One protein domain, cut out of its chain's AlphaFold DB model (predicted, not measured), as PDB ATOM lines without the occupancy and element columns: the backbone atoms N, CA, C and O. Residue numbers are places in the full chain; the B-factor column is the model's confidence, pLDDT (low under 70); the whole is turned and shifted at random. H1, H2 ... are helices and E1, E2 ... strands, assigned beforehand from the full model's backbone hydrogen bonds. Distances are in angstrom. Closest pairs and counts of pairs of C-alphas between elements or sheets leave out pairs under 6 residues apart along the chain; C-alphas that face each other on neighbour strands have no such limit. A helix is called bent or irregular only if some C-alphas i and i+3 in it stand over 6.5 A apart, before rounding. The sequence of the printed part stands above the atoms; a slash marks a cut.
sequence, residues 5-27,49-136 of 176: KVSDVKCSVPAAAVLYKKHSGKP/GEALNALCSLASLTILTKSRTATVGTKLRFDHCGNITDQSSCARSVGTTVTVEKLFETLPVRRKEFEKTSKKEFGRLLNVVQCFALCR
ATOM      1  N   LYS A   5     158.393 133.467 101.305       45.34
ATOM      2  CA  LYS A   5     157.136 133.792 101.984       45.34
ATOM      3  C   LYS A   5     156.481 134.968 101.273       45.34
ATOM      4  O   LYS A   5     156.942 136.104 101.366       45.34
ATOM      5  N   VAL A   6     155.393 134.672 100.572       44.38
ATOM      6  CA  VAL A   6     154.496 135.675  99.999       44.38
ATOM      7  C   VAL A   6     153.380 135.889 101.010       44.38
ATOM      8  O   VAL A   6     152.648 134.958 101.335       44.38
ATOM      9  N   SER A   7     153.304 137.094 101.573       42.91
ATOM     10  CA  SER A   7     152.217 137.467 102.476       42.91
ATOM     11  C   SER A   7     151.340 138.487 101.759       42.91
ATOM     12  O   SER A   7     151.740 139.639 101.571       42.91
ATOM     13  N   ASP A   8     150.153 138.055 101.339       37.75
ATOM     14  CA  ASP A   8     149.120 138.940 100.806       37.75
ATOM     15  C   ASP A   8     148.337 139.539 101.968       37.75
ATOM     16  O   ASP A   8     147.432 138.918 102.527       37.75
ATOM     17  N   VAL A   9     148.691 140.764 102.351       37.91
ATOM     18  CA  VAL A   9     147.882 141.529 103.294       37.91
ATOM     19  C   VAL A   9     146.958 142.400 102.458       37.91
ATOM     20  O   VAL A   9     147.397 143.335 101.792       37.91
ATOM     21  N   LYS A  10     145.652 142.122 102.493       32.38
ATOM     22  CA  LYS A  10     144.628 142.998 101.898       32.38
ATOM     23  C   LYS A  10     144.477 144.293 102.712       32.38
ATOM     24  O   LYS A  10     143.390 144.639 103.151       32.38
ATOM     25  N   CYS A  11     145.567 145.012 102.939       32.38
ATOM     26  CA  CYS A  11     145.544 146.416 103.294       32.38
ATOM     27  C   CYS A  11     145.953 147.191 102.039       32.38
ATOM     28  O   CYS A  11     146.903 146.833 101.352       32.38
ATOM     29  N   SER A  12     145.185 148.212 101.671       33.34
ATOM     30  CA  SER A  12     145.579 149.134 100.607       33.34
ATOM     31  C   SER A  12     146.566 150.120 101.217       33.34
ATOM     32  O   SER A  12     146.144 151.151 101.734       33.34
ATOM     33  N   VAL A  13     147.866 149.811 101.216       47.81
ATOM     34  CA  VAL A  13     148.871 150.813 101.595       47.81
ATOM     35  C   VAL A  13     149.073 151.734 100.391       47.81
ATOM     36  O   VAL A  13     149.552 151.261  99.355       47.81
ATOM     37  N   PRO A  14     148.697 153.025 100.460       41.19
ATOM     38  CA  PRO A  14     148.872 153.919  99.325       41.19
ATOM     39  C   PRO A  14     150.354 153.986  98.948       41.19
ATOM     40  O   PRO A  14     151.209 154.111  99.820       41.19
ATOM     41  N   ALA A  15     150.671 153.913  97.651       41.56
ATOM     42  CA  ALA A  15     152.056 154.002  97.176       41.56
ATOM     43  C   ALA A  15     152.736 155.278  97.696       41.56
ATOM     44  O   ALA A  15     153.889 155.229  98.099       41.56
ATOM     45  N   ALA A  16     151.984 156.378  97.821       38.19
ATOM     46  CA  ALA A  16     152.433 157.620  98.445       38.19
ATOM     47  C   ALA A  16     152.931 157.440  99.890       38.19
ATOM     48  O   ALA A  16     153.923 158.053 100.243       38.19
ATOM     49  N   ALA A  17     152.329 156.568 100.707       44.06
ATOM     50  CA  ALA A  17     152.802 156.282 102.067       44.06
ATOM     51  C   ALA A  17     154.141 155.528 102.094       44.06
ATOM     52  O   ALA A  17     154.895 155.650 103.057       44.06
ATOM     53  N   VAL A  18     154.433 154.757 101.045       46.75
ATOM     54  CA  VAL A  18     155.720 154.067 100.886       46.75
ATOM     55  C   VAL A  18     156.756 154.990 100.223       46.75
ATOM     56  O   VAL A  18     157.934 154.941 100.565       46.75
ATOM     57  N   LEU A  19     156.309 155.874  99.324       38.78
ATOM     58  CA  LEU A  19     157.128 156.814  98.548       38.78
ATOM     59  C   LEU A  19     157.429 158.139  99.258       38.78
ATOM     60  O   LEU A  19     158.432 158.765  98.924       38.78
ATOM     61  N   TYR A  20     156.656 158.543 100.277       35.28
ATOM     62  CA  TYR A  20     156.920 159.746 101.096       35.28
ATOM     63  C   TYR A  20     158.280 159.704 101.816       35.28
ATOM     64  O   TYR A  20     158.672 160.634 102.513       35.28
ATOM     65  N   LYS A  21     159.015 158.605 101.652       44.28
ATOM     66  CA  LYS A  21     160.255 158.290 102.335       44.28
ATOM     67  C   LYS A  21     161.463 158.226 101.394       44.28
ATOM     68  O   LYS A  21     162.439 157.556 101.705       44.28
ATOM     69  N   LYS A  22     161.445 158.979 100.283       36.81
ATOM     70  CA  LYS A  22     162.618 159.206  99.407       36.81
ATOM     71  C   LYS A  22     163.815 159.857 100.142       36.81
ATOM     72  O   LYS A  22     164.920 159.850  99.617       36.81
ATOM     73  N   HIS A  23     163.622 160.370 101.367       32.38
ATOM     74  CA  HIS A  23     164.637 161.098 102.147       32.38
ATOM     75  C   HIS A  23     164.983 160.526 103.533       32.38
ATOM     76  O   HIS A  23     165.657 161.201 104.310       32.38
ATOM     77  N   SER A  24     164.549 159.323 103.923       33.41
ATOM     78  CA  SER A  24     164.853 158.845 105.285       33.41
ATOM     79  C   SER A  24     164.969 157.332 105.403       33.41
ATOM     80  O   SER A  24     164.077 156.667 105.928       33.41
ATOM     81  N   GLY A  25     166.143 156.811 105.050       33.88
ATOM     82  CA  GLY A  25     166.713 155.612 105.674       33.88
ATOM     83  C   GLY A  25     167.090 155.872 107.143       33.88
ATOM     84  O   GLY A  25     168.242 155.717 107.530       33.88
ATOM     85  N   LYS A  26     166.138 156.351 107.956       35.56
ATOM     86  CA  LYS A  26     166.287 156.574 109.402       35.56
ATOM     87  C   LYS A  26     165.244 155.749 110.173       35.56
ATOM     88  O   LYS A  26     164.122 155.575 109.675       35.56
ATOM     89  N   PRO A  27     165.582 155.248 111.377       35.81
ATOM     90  CA  PRO A  27     164.598 154.664 112.288       35.81
ATOM     91  C   PRO A  27     163.496 155.696 112.595       35.81
ATOM     92  O   PRO A  27     163.777 156.888 112.666       35.81
ATOM     93  N   GLY A  49     157.506 151.878 112.154       53.56
ATOM     94  CA  GLY A  49     158.155 151.566 110.869       53.56
ATOM     95  C   GLY A  49     159.405 150.688 111.031       53.56
ATOM     96  O   GLY A  49     160.130 150.454 110.070       53.56
ATOM     97  N   GLU A  50     159.633 150.181 112.244       64.06
ATOM     98  CA  GLU A  50     160.757 149.327 112.621       64.06
ATOM     99  C   GLU A  50     160.599 147.919 112.062       64.06
ATOM    100  O   GLU A  50     161.586 147.323 111.657       64.06
ATOM    101  N   ALA A  51     159.366 147.415 111.951       70.50
ATOM    102  CA  ALA A  51     159.115 146.077 111.421       70.50
ATOM    103  C   ALA A  51     159.615 145.929 109.975       70.50
ATOM    104  O   ALA A  51     160.313 144.974 109.653       70.50
ATOM    105  N   LEU A  52     159.294 146.896 109.110       72.50
ATOM    106  CA  LEU A  52     159.718 146.851 107.713       72.50
ATOM    107  C   LEU A  52     161.228 147.075 107.583       72.50
ATOM    108  O   LEU A  52     161.885 146.359 106.840       72.50
ATOM    109  N   ASN A  53     161.779 148.015 108.357       71.75
ATOM    110  CA  ASN A  53     163.210 148.305 108.358       71.75
ATOM    111  C   ASN A  53     164.050 147.115 108.857       71.75
ATOM    112  O   ASN A  53     165.068 146.777 108.261       71.75
ATOM    113  N   ALA A  54     163.600 146.437 109.916       76.25
ATOM    114  CA  ALA A  54     164.241 145.231 110.433       76.25
ATOM    115  C   ALA A  54     164.154 144.067 109.438       76.25
ATOM    116  O   ALA A  54     165.087 143.280 109.319       76.25
ATOM    117  N   LEU A  55     163.052 143.954 108.692       77.38
ATOM    118  CA  LEU A  55     162.954 142.963 107.623       77.38
ATOM    119  C   LEU A  55     163.916 143.272 106.472       77.38
ATOM    120  O   LEU A  55     164.546 142.340 105.982       77.38
ATOM    121  N   CYS A  56     164.080 144.539 106.082       80.19
ATOM    122  CA  CYS A  56     165.067 144.929 105.070       80.19
ATOM    123  C   CYS A  56     166.492 144.539 105.486       80.19
ATOM    124  O   CYS A  56     167.213 143.917 104.708       80.19
ATOM    125  N   SER A  57     166.901 144.825 106.725       81.75
ATOM    126  CA  SER A  57     168.270 144.522 107.174       81.75
ATOM    127  C   SER A  57     168.573 143.023 107.282       81.75
ATOM    128  O   SER A  57     169.735 142.613 107.226       81.75
ATOM    129  N   LEU A  58     167.540 142.189 107.420       84.12
ATOM    130  CA  LEU A  58     167.673 140.739 107.564       84.12
ATOM    131  C   LEU A  58     167.419 139.964 106.264       84.12
ATOM    132  O   LEU A  58     167.797 138.792 106.187       84.12
ATOM    133  N   ALA A  59     166.742 140.553 105.278       85.94
ATOM    134  CA  ALA A  59     166.226 139.842 104.111       85.94
ATOM    135  C   ALA A  59     166.088 140.743 102.875       85.94
ATOM    136  O   ALA A  59     166.037 141.965 102.964       85.94
ATOM    137  N   SER A  60     165.949 140.119 101.705       86.25
ATOM    138  CA  SER A  60     165.580 140.823 100.478       86.25
ATOM    139  C   SER A  60     164.070 141.085 100.467       86.25
ATOM    140  O   SER A  60     163.272 140.144 100.417       86.25
ATOM    141  N   LEU A  61     163.665 142.356 100.516       81.69
ATOM    142  CA  LEU A  61     162.261 142.764 100.601       81.69
ATOM    143  C   LEU A  61     161.759 143.344  99.272       81.69
ATOM    144  O   LEU A  61     162.355 144.263  98.707       81.69
ATOM    145  N   THR A  62     160.610 142.851  98.810       85.12
ATOM    146  CA  THR A  62     159.868 143.426  97.680       85.12
ATOM    147  C   THR A  62     158.424 143.694  98.089       85.12
ATOM    148  O   THR A  62     157.750 142.811  98.616       85.12
ATOM    149  N   ILE A  63     157.924 144.898  97.819       83.44
ATOM    150  CA  ILE A  63     156.537 145.287  98.085       83.44
ATOM    151  C   ILE A  63     155.853 145.599  96.766       83.44
ATOM    152  O   ILE A  63     156.331 146.419  95.987       83.44
ATOM    153  N   LEU A  64     154.710 144.969  96.524       84.06
ATOM    154  CA  LEU A  64     153.829 145.312  95.418       84.06
ATOM    155  C   LEU A  64     152.563 145.914  96.006       84.06
ATOM    156  O   LEU A  64     151.883 145.256  96.787       84.06
ATOM    157  N   THR A  65     152.221 147.142  95.637       79.75
ATOM    158  CA  THR A  65     151.024 147.807  96.154       79.75
ATOM    159  C   THR A  65     150.237 148.505  95.057       79.75
ATOM    160  O   THR A  65     150.810 149.059  94.123       79.75
ATOM    161  N   LYS A  66     148.910 148.493  95.170       80.75
ATOM    162  CA  LYS A  66     148.016 149.314  94.352       80.75
ATOM    163  C   LYS A  66     146.947 149.935  95.242       80.75
ATOM    164  O   LYS A  66     146.174 149.216  95.877       80.75
ATOM    165  N   SER A  67     146.905 151.267  95.252       75.75
ATOM    166  CA  SER A  67     145.826 152.032  95.882       75.75
ATOM    167  C   SER A  67     144.550 151.937  95.048       75.75
ATOM    168  O   SER A  67     144.618 151.837  93.825       75.75
ATOM    169  N   ARG A  68     143.383 152.054  95.686       75.44
ATOM    170  CA  ARG A  68     142.087 152.140  94.989       75.44
ATOM    171  C   ARG A  68     141.999 153.351  94.049       75.44
ATOM    172  O   ARG A  68     141.303 153.286  93.047       75.44
ATOM    173  N   THR A  69     142.723 154.422  94.366       77.00
ATOM    174  CA  THR A  69     142.805 155.652  93.560       77.00
ATOM    175  C   THR A  69     143.850 155.590  92.445       77.00
ATOM    176  O   THR A  69     143.876 156.467  91.591       77.00
ATOM    177  N   ALA A  70     144.731 154.585  92.451       74.75
ATOM    178  CA  ALA A  70     145.812 154.472  91.480       74.75
ATOM    179  C   ALA A  70     145.407 153.557  90.320       74.75
ATOM    180  O   ALA A  70     144.955 152.429  90.529       74.75
ATOM    181  N   THR A  71     145.630 154.013  89.088       79.81
ATOM    182  CA  THR A  71     145.327 153.244  87.870       79.81
ATOM    183  C   THR A  71     146.238 152.018  87.739       79.81
ATOM    184  O   THR A  71     145.782 150.919  87.413       79.81
ATOM    185  N   VAL A  72     147.519 152.174  88.088       83.81
ATOM    186  CA  VAL A  72     148.564 151.146  87.964       83.81
ATOM    187  C   VAL A  72     149.130 150.799  89.345       83.81
ATOM    188  O   VAL A  72     149.157 151.638  90.245       83.81
ATOM    189  N   GLY A  73     149.544 149.545  89.537       83.38
ATOM    190  CA  GLY A  73     150.256 149.126  90.741       83.38
ATOM    191  C   GLY A  73     151.726 149.542  90.704       83.38
ATOM    192  O   GLY A  73     152.299 149.810  89.650       83.38
ATOM    193  N   THR A  74     152.369 149.567  91.861       79.12
ATOM    194  CA  THR A  74     153.789 149.890  92.008       79.12
ATOM    195  C   THR A  74     154.496 148.731  92.687       79.12
ATOM    196  O   THR A  74     154.048 148.239  93.723       79.12
ATOM    197  N   LYS A  75     155.605 148.300  92.095       85.94
ATOM    198  CA  LYS A  75     156.562 147.365  92.670       85.94
ATOM    199  C   LYS A  75     157.748 148.162  93.198       85.94
ATOM    200  O   LYS A  75     158.298 149.000  92.490       85.94
ATOM    201  N   LEU A  76     158.120 147.887  94.439       81.62
ATOM    202  CA  LEU A  76     159.222 148.515  95.152       81.62
ATOM    203  C   LEU A  76     160.158 147.424  95.651       81.62
ATOM    204  O   LEU A  76     159.710 146.465  96.285       81.62
ATOM    205  N   ARG A  77     161.449 147.578  95.380       84.38
ATOM    206  CA  ARG A  77     162.504 146.724  95.920       84.38
ATOM    207  C   ARG A  77     163.349 147.529  96.892       84.38
ATOM    208  O   ARG A  77     163.693 148.673  96.604       84.38
ATOM    209  N   PHE A  78     163.673 146.925  98.026       80.69
ATOM    210  CA  PHE A  78     164.443 147.575  99.080       80.69
ATOM    211  C   PHE A  78     165.836 146.960  99.197       80.69
ATOM    212  O   PHE A  78     166.007 145.759  98.994       80.69
ATOM    213  N   ASP A  79     166.812 147.801  99.523       80.44
ATOM    214  CA  ASP A  79     168.129 147.388 100.003       80.44
ATOM    215  C   ASP A  79     168.095 147.044 101.498       80.44
ATOM    216  O   ASP A  79     167.160 147.409 102.218       80.44
ATOM    217  N   HIS A  80     169.167 146.432 101.995       81.12
ATOM    218  CA  HIS A  80     169.343 146.092 103.403       81.12
ATOM    219  C   HIS A  80     169.383 147.307 104.337       81.12
ATOM    220  O   HIS A  80     169.027 147.201 105.510       81.12
ATOM    221  N   CYS A  81     169.726 148.483 103.811       73.81
ATOM    222  CA  CYS A  81     169.666 149.753 104.535       73.81
ATOM    223  C   CYS A  81     168.257 150.382 104.561       73.81
ATOM    224  O   CYS A  81     168.086 151.476 105.096       73.81
ATOM    225  N   GLY A  82     167.249 149.735 103.961       67.44
ATOM    226  CA  GLY A  82     165.877 150.247 103.890       67.44
ATOM    227  C   GLY A  82     165.631 151.271 102.774       67.44
ATOM    228  O   GLY A  82     164.548 151.853 102.711       67.44
ATOM    229  N   ASN A  83     166.605 151.475 101.882       72.25
ATOM    230  CA  ASN A  83     166.492 152.372 100.729       72.25
ATOM    231  C   ASN A  83     165.809 151.672  99.546       72.25
ATOM    232  O   ASN A  83     165.976 150.469  99.359       72.25
ATOM    233  N   ILE A  84     165.064 152.415  98.727       77.44
ATOM    234  CA  ILE A  84     164.431 151.872  97.514       77.44
ATOM    235  C   ILE A  84     165.496 151.765  96.417       77.44
ATOM    236  O   ILE A  84     166.076 152.775  96.027       77.44
ATOM    237  N   THR A  85     165.747 150.551  95.929       81.19
ATOM    238  CA  THR A  85     166.733 150.269  94.867       81.19
ATOM    239  C   THR A  85     166.107 150.196  93.489       81.19
ATOM    240  O   THR A  85     166.748 150.549  92.507       81.19
ATOM    241  N   ASP A  86     164.859 149.738  93.416       83.75
ATOM    242  CA  ASP A  86     164.101 149.652  92.176       83.75
ATOM    243  C   ASP A  86     162.643 150.029  92.430       83.75
ATOM    244  O   ASP A  86     162.035 149.631  93.433       83.75
ATOM    245  N   GLN A  87     162.091 150.796  91.498       84.38
ATOM    246  CA  GLN A  87     160.701 151.208  91.480       84.38
ATOM    247  C   GLN A  87     160.169 151.052  90.060       84.38
ATOM    248  O   GLN A  87     160.559 151.777  89.149       84.38
ATOM    249  N   SER A  88     159.215 150.141  89.894       87.00
ATOM    250  CA  SER A  88     158.595 149.851  88.603       87.00
ATOM    251  C   SER A  88     157.075 149.827  88.706       87.00
ATOM    252  O   SER A  88     156.485 149.474  89.731       87.00
ATOM    253  N   SER A  89     156.403 150.225  87.630       87.75
ATOM    254  CA  SER A  89     154.960 150.056  87.490       87.75
ATOM    255  C   SER A  89     154.631 148.589  87.206       87.75
ATOM    256  O   SER A  89     155.266 147.967  86.357       87.75
ATOM    257  N   CYS A  90     153.630 148.031  87.885       85.31
ATOM    258  CA  CYS A  90     153.189 146.652  87.680       85.31
ATOM    259  C   CYS A  90     151.661 146.544  87.595       85.31
ATOM    260  O   CYS A  90     150.918 147.270  88.261       85.31
ATOM    261  N   ALA A  91     151.183 145.605  86.777       85.56
ATOM    262  CA  ALA A  91     149.774 145.236  86.753       85.56
ATOM    263  C   ALA A  91     149.434 144.449  88.028       85.56
ATOM    264  O   ALA A  91     150.035 143.416  88.319       85.56
ATOM    265  N   ARG A  92     148.487 144.964  88.815       82.69
ATOM    266  CA  ARG A  92     148.060 144.379  90.090       82.69
ATOM    267  C   ARG A  92     146.614 144.779  90.386       82.69
ATOM    268  O   ARG A  92     146.167 145.842  89.950       82.69
ATOM    269  N   SER A  93     145.888 143.962  91.143       84.69
ATOM    270  CA  SER A  93     144.628 144.350  91.787       84.69
ATOM    271  C   SER A  93     144.879 145.218  93.032       84.69
ATOM    272  O   SER A  93     146.006 145.321  93.518       84.69
ATOM    273  N   VAL A  94     143.837 145.892  93.534       82.25
ATOM    274  CA  VAL A  94     143.935 146.750  94.730       82.25
ATOM    275  C   VAL A  94     144.380 145.930  95.946       82.25
ATOM    276  O   VAL A  94     143.836 144.858  96.210       82.25
ATOM    277  N   GLY A  95     145.349 146.455  96.697       76.00
ATOM    278  CA  GLY A  95     145.923 145.821  97.888       76.00
ATOM    279  C   GLY A  95     147.448 145.746  97.847       76.00
ATOM    280  O   GLY A  95     148.079 146.188  96.883       76.00
ATOM    281  N   THR A  96     148.044 145.142  98.876       75.75
ATOM    282  CA  THR A  96     149.498 145.095  99.071       75.75
ATOM    283  C   THR A  96     149.998 143.654  99.261       75.75
ATOM    284  O   THR A  96     149.424 142.864  99.997       75.75
ATOM    285  N   THR A  97     151.080 143.284  98.581       81.50
ATOM    286  CA  THR A  97     151.814 142.035  98.819       81.50
ATOM    287  C   THR A  97     153.183 142.420  99.316       81.50
ATOM    288  O   THR A  97     153.864 143.239  98.694       81.50
ATOM    289  N   VAL A  98     153.591 141.797 100.414       81.50
ATOM    290  CA  VAL A  98     154.950 141.900 100.929       81.50
ATOM    291  C   VAL A  98     155.619 140.549 100.728       81.50
ATOM    292  O   VAL A  98     155.178 139.532 101.270       81.50
ATOM    293  N   THR A  99     156.674 140.548  99.926       84.31
ATOM    294  CA  THR A  99     157.487 139.371  99.638       84.31
ATOM    295  C   THR A  99     158.817 139.519 100.354       84.31
ATOM    296  O   THR A  99     159.550 140.480 100.118       84.31
ATOM    297  N   VAL A 100     159.118 138.556 101.221       85.25
ATOM    298  CA  VAL A 100     160.393 138.467 101.937       85.25
ATOM    299  C   VAL A 100     161.132 137.243 101.418       85.25
ATOM    300  O   VAL A 100     160.626 136.121 101.505       85.25
ATOM    301  N   GLU A 101     162.322 137.461 100.871       86.44
ATOM    302  CA  GLU A 101     163.176 136.418 100.313       86.44
ATOM    303  C   GLU A 101     164.486 136.333 101.095       86.44
ATOM    304  O   GLU A 101     165.003 137.336 101.589       86.44
ATOM    305  N   LYS A 102     165.037 135.116 101.188       85.19
ATOM    306  CA  LYS A 102     166.357 134.854 101.781       85.19
ATOM    307  C   LYS A 102     166.531 135.386 103.213       85.19
ATOM    308  O   LYS A 102     167.558 135.976 103.541       85.19
ATOM    309  N   LEU A 103     165.561 135.134 104.089       85.62
ATOM    310  CA  LEU A 103     165.628 135.542 105.496       85.62
ATOM    311  C   LEU A 103     166.971 135.148 106.157       85.62
ATOM    312  O   LEU A 103     167.463 134.033 105.971       85.62
ATOM    313  N   PHE A 104     167.559 136.082 106.910       88.19
ATOM    314  CA  PHE A 104     168.880 135.983 107.545       88.19
ATOM    315  C   PHE A 104     170.073 135.919 106.573       88.19
ATOM    316  O   PHE A 104     171.091 135.307 106.886       88.19
ATOM    317  N   GLU A 105     169.987 136.558 105.401       85.38
ATOM    318  CA  GLU A 105     171.113 136.643 104.447       85.38
ATOM    319  C   GLU A 105     172.349 137.314 105.015       85.38
ATOM    320  O   GLU A 105     173.459 136.838 104.796       85.38
ATOM    321  N   THR A 106     172.143 138.343 105.821       85.38
ATOM    322  CA  THR A 106     173.209 139.100 106.471       85.38
ATOM    323  C   THR A 106     173.819 138.375 107.676       85.38
ATOM    324  O   THR A 106     174.876 138.774 108.153       85.38
ATOM    325  N   LEU A 107     173.192 137.298 108.175       89.75
ATOM    326  CA  LEU A 107     173.568 136.617 109.422       89.75
ATOM    327  C   LEU A 107     173.684 135.090 109.220       89.75
ATOM    328  O   LEU A 107     172.765 134.345 109.580       89.75
ATOM    329  N   PRO A 108     174.821 134.580 108.705       87.81
ATOM    330  CA  PRO A 108     174.958 133.190 108.257       87.81
ATOM    331  C   PRO A 108     174.789 132.158 109.381       87.81
ATOM    332  O   PRO A 108     174.211 131.094 109.160       87.81
ATOM    333  N   VAL A 109     175.243 132.475 110.598       92.75
ATOM    334  CA  VAL A 109     175.069 131.597 111.768       92.75
ATOM    335  C   VAL A 109     173.583 131.446 112.104       92.75
ATOM    336  O   VAL A 109     173.088 130.328 112.231       92.75
ATOM    337  N   ARG A 110     172.836 132.560 112.155       89.38
ATOM    338  CA  ARG A 110     171.389 132.535 112.422       89.38
ATOM    339  C   ARG A 110     170.615 131.836 111.311       89.38
ATOM    340  O   ARG A 110     169.671 131.112 111.607       89.38
ATOM    341  N   ARG A 111     171.030 132.005 110.053       89.00
ATOM    342  CA  ARG A 111     170.445 131.281 108.919       89.00
ATOM    343  C   ARG A 111     170.571 129.767 109.092       89.00
ATOM    344  O   ARG A 111     169.564 129.076 108.979       89.00
ATOM    345  N   LYS A 112     171.766 129.254 109.406       88.75
ATOM    346  CA  LYS A 112     171.979 127.807 109.605       88.75
ATOM    347  C   LYS A 112     171.115 127.252 110.739       88.75
ATOM    348  O   LYS A 112     170.507 126.195 110.588       88.75
ATOM    349  N   GLU A 113     171.020 127.972 111.854       89.81
ATOM    350  CA  GLU A 113     170.170 127.565 112.981       89.81
ATOM    351  C   GLU A 113     168.672 127.606 112.634       89.81
ATOM    352  O   GLU A 113     167.914 126.704 113.008       89.81
ATOM    353  N   PHE A 114     168.246 128.603 111.854       87.19
ATOM    354  CA  PHE A 114     166.880 128.701 111.349       87.19
ATOM    355  C   PHE A 114     166.529 127.553 110.395       87.19
ATOM    356  O   PHE A 114     165.448 126.981 110.505       87.19
ATOM    357  N   GLU A 115     167.435 127.164 109.497       87.06
ATOM    358  CA  GLU A 115     167.213 126.045 108.575       87.06
ATOM    359  C   GLU A 115     167.009 124.722 109.327       87.06
ATOM    360  O   GLU A 115     166.039 124.006 109.054       87.06
ATOM    361  N   LYS A 116     167.843 124.449 110.345       88.81
ATOM    362  CA  LYS A 116     167.696 123.281 111.235       88.81
ATOM    363  C   LYS A 116     166.364 123.291 111.992       88.81
ATOM    364  O   LYS A 116     165.718 122.256 112.128       88.81
ATOM    365  N   THR A 117     165.942 124.463 112.465       88.56
ATOM    366  CA  THR A 117     164.775 124.626 113.353       88.56
ATOM    367  C   THR A 117     163.493 125.006 112.598       88.56
ATOM    368  O   THR A 117     162.442 125.218 113.203       88.56
ATOM    369  N   SER A 118     163.530 125.036 111.265       85.62
ATOM    370  CA  SER A 118     162.466 125.576 110.406       85.62
ATOM    371  C   SER A 118     161.073 124.996 110.675       85.62
ATOM    372  O   SER A 118     160.093 125.740 110.724       85.62
ATOM    373  N   LYS A 119     160.968 123.684 110.924       85.38
ATOM    374  CA  LYS A 119     159.694 123.025 111.276       85.38
ATOM    375  C   LYS A 119     159.105 123.554 112.588       85.38
ATOM    376  O   LYS A 119     157.902 123.791 112.672       85.38
ATOM    377  N   LYS A 120     159.949 123.758 113.604       88.56
ATOM    378  CA  LYS A 120     159.539 124.262 114.922       88.56
ATOM    379  C   LYS A 120     159.163 125.742 114.851       88.56
ATOM    380  O   LYS A 120     158.134 126.131 115.398       88.56
ATOM    381  N   GLU A 121     159.942 126.545 114.128       86.69
ATOM    382  CA  GLU A 121     159.625 127.962 113.906       86.69
ATOM    383  C   GLU A 121     158.331 128.145 113.101       86.69
ATOM    384  O   GLU A 121     157.539 129.038 113.402       86.69
ATOM    385  N   PHE A 122     158.046 127.263 112.137       87.44
ATOM    386  CA  PHE A 122     156.766 127.278 111.430       87.44
ATOM    387  C   PHE A 122     155.579 126.977 112.360       87.44
ATOM    388  O   PHE A 122     154.549 127.640 112.263       87.44
ATOM    389  N   GLY A 123     155.726 126.038 113.301       88.25
ATOM    390  CA  GLY A 123     154.705 125.782 114.324       88.25
ATOM    391  C   GLY A 123     154.434 127.008 115.204       88.25
ATOM    392  O   GLY A 123     153.282 127.371 115.429       88.25
ATOM    393  N   ARG A 124     155.491 127.717 115.627       88.75
ATOM    394  CA  ARG A 124     155.359 128.982 116.374       88.75
ATOM    395  C   ARG A 124     154.641 130.057 115.560       88.75
ATOM    396  O   ARG A 124     153.754 130.727 116.083       88.75
ATOM    397  N   LEU A 125     154.989 130.198 114.281       87.50
ATOM    398  CA  LEU A 125     154.306 131.109 113.363       87.50
ATOM    399  C   LEU A 125     152.813 130.777 113.254       87.50
ATOM    400  O   LEU A 125     151.989 131.689 113.284       87.50
ATOM    401  N   LEU A 126     152.468 129.495 113.115       89.81
ATOM    402  CA  LEU A 126     151.081 129.066 112.973       89.81
ATOM    403  C   LEU A 126     150.257 129.422 114.213       89.81
ATOM    404  O   LEU A 126     149.171 129.969 114.055       89.81
ATOM    405  N   ASN A 127     150.801 129.217 115.416       90.81
ATOM    406  CA  ASN A 127     150.142 129.626 116.660       90.81
ATOM    407  C   ASN A 127     149.842 131.132 116.673       90.81
ATOM    408  O   ASN A 127     148.736 131.542 117.004       90.81
ATOM    409  N   VAL A 128     150.797 131.967 116.250       88.25
ATOM    410  CA  VAL A 128     150.588 133.422 116.170       88.25
ATOM    411  C   VAL A 128     149.483 133.768 115.165       88.25
ATOM    412  O   VAL A 128     148.602 134.567 115.472       88.25
ATOM    413  N   VAL A 129     149.493 133.150 113.979       87.94
ATOM    414  CA  VAL A 129     148.449 133.357 112.959       87.94
ATOM    415  C   VAL A 129     147.077 132.914 113.472       87.94
ATOM    416  O   VAL A 129     146.093 133.605 113.227       87.94
ATOM    417  N   GLN A 130     147.005 131.806 114.211       89.38
ATOM    418  CA  GLN A 130     145.771 131.329 114.838       89.38
ATOM    419  C   GLN A 130     145.252 132.314 115.887       89.38
ATOM    420  O   GLN A 130     144.071 132.642 115.856       89.38
ATOM    421  N   CYS A 131     146.117 132.857 116.750       90.69
ATOM    422  CA  CYS A 131     145.722 133.904 117.694       90.69
ATOM    423  C   CYS A 131     145.137 135.124 116.966       90.69
ATOM    424  O   CYS A 131     144.075 135.614 117.341       90.69
ATOM    425  N   PHE A 132     145.773 135.583 115.882       84.81
ATOM    426  CA  PHE A 132     145.228 136.678 115.073       84.81
ATOM    427  C   PHE A 132     143.890 136.325 114.415       84.81
ATOM    428  O   PHE A 132     143.009 137.182 114.361       84.81
ATOM    429  N   ALA A 133     143.722 135.084 113.954       87.19
ATOM    430  CA  ALA A 133     142.467 134.610 113.379       87.19
ATOM    431  C   ALA A 133     141.326 134.589 114.404       87.19
ATOM    432  O   ALA A 133     140.210 134.984 114.074       87.19
ATOM    433  N   LEU A 134     141.607 134.203 115.651       89.44
ATOM    434  CA  LEU A 134     140.626 134.223 116.739       89.44
ATOM    435  C   LEU A 134     140.253 135.652 117.155       89.44
ATOM    436  O   LEU A 134     139.084 135.933 117.400       89.44
ATOM    437  N   CYS A 135     141.220 136.573 117.191       89.12
ATOM    438  CA  CYS A 135     140.966 137.973 117.544       89.12
ATOM    439  C   CYS A 135     140.223 138.764 116.450       89.12
ATOM    440  O   CYS A 135     139.677 139.831 116.731       89.12
ATOM    441  N   ARG A 136     140.248 138.301 115.193       85.12
ATOM    442  CA  ARG A 136     139.686 139.008 114.028       85.12
ATOM    443  C   ARG A 136     138.827 138.064 113.177       85.12
ATOM    444  O   ARG A 136     139.241 137.700 112.074       85.12
TER     445      ARG A 136
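This is residues 5 to 27 and 49 to 136 of the 176 residues of an uncharacterized protein of Oesophagostomum dentatum (UniProt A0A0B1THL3). A single twisted sheet of five antiparallel strands makes the body, with the short helix H2 packed along one face and the smaller helix H1 only grazing the sheet. A long bent helix, H3, follows E5 as an arm outside the sheet: H3a leads away from the sheet's end, and after the bend H3b turns about perpendicular to it and runs back past the E1 edge of the sheet without contact; residues 115 to 136, of which 115 to 135 belong to H3, stand free. The 111 printed residues hold five named strands and three named helices in the order E1 H1 H2 E2 E3 E4 E5 H3, and the sheet runs E1 E5 E2 E3 E4. The class is mixed, helices and strands. The whole is only just compact, close to loose, with a radius of gyration of the C-alphas of 15.5 A and spans of 43 by 34 by 25 A.

E1, residues 5 to 9, is an edge strand, antiparallel to its neighbour E5, residues 95 to 101, with N 7 and O 98 3.1 A apart, within hydrogen-bond range. H1, residues 15 to 19, only grazes the sheet; its closest C-alpha pair with E2, residues 60 to 66, is Ala 15 and Thr 65, 6.4 A apart. H2, residues 50 to 58, is on the sheet at a height of 9.8 A, over E2 and along the strands, at 7 degrees to E2 on the local plane; the closest C-alphas of H2 and E2 are those of Leu 55 and Leu 61, 7.1 A apart. E2 and E3, residues 73 to 78, form a hairpin with N 63 and O 76 at 2.8 A. E3 and the edge strand E4, residues 84 to 90, form another, with N 75 and O 88 at 2.8 A. E2, E3 and E4 are a meander, each strand the antiparallel neighbour of the one before; with E5 they are a Greek key, the first strand also the antiparallel neighbour of the fourth, with N 97 and O 64 at 2.8 A. H3, residues 108 to 135, was assigned as one helix by its hydrogen bonds but is bent, with C-alphas 116 and 119 8.0 A apart. Its arms H3a, residues 108 to 116, and H3b, residues 119 to 135, are about perpendicular at 80 degrees, and neither is on the sheet. In H1, H2, H3a and H3b every O i to N i+4 pair is within hydrogen-bond range.

E1 begins at C-alpha 5, (157.136, 133.792, 101.984). E2 measures 20.4 A, E3 16.5 A, E4 15.8 A and E5 19.8 A from first to last C-alpha. H3b measures 24.8 A and ends at C-alpha 135, (140.966, 137.973, 117.544).

The C-alphas farthest apart, those of Thr 69 and Lys 116, are 44.5 A apart. Residues 28 to 48 are not printed; C-alphas 27 and 49 are 7.3 A apart across the cut. Of the links printed whole, none is long. Residues 5 to 27, 49 to 50 and 82 have pLDDT under 70.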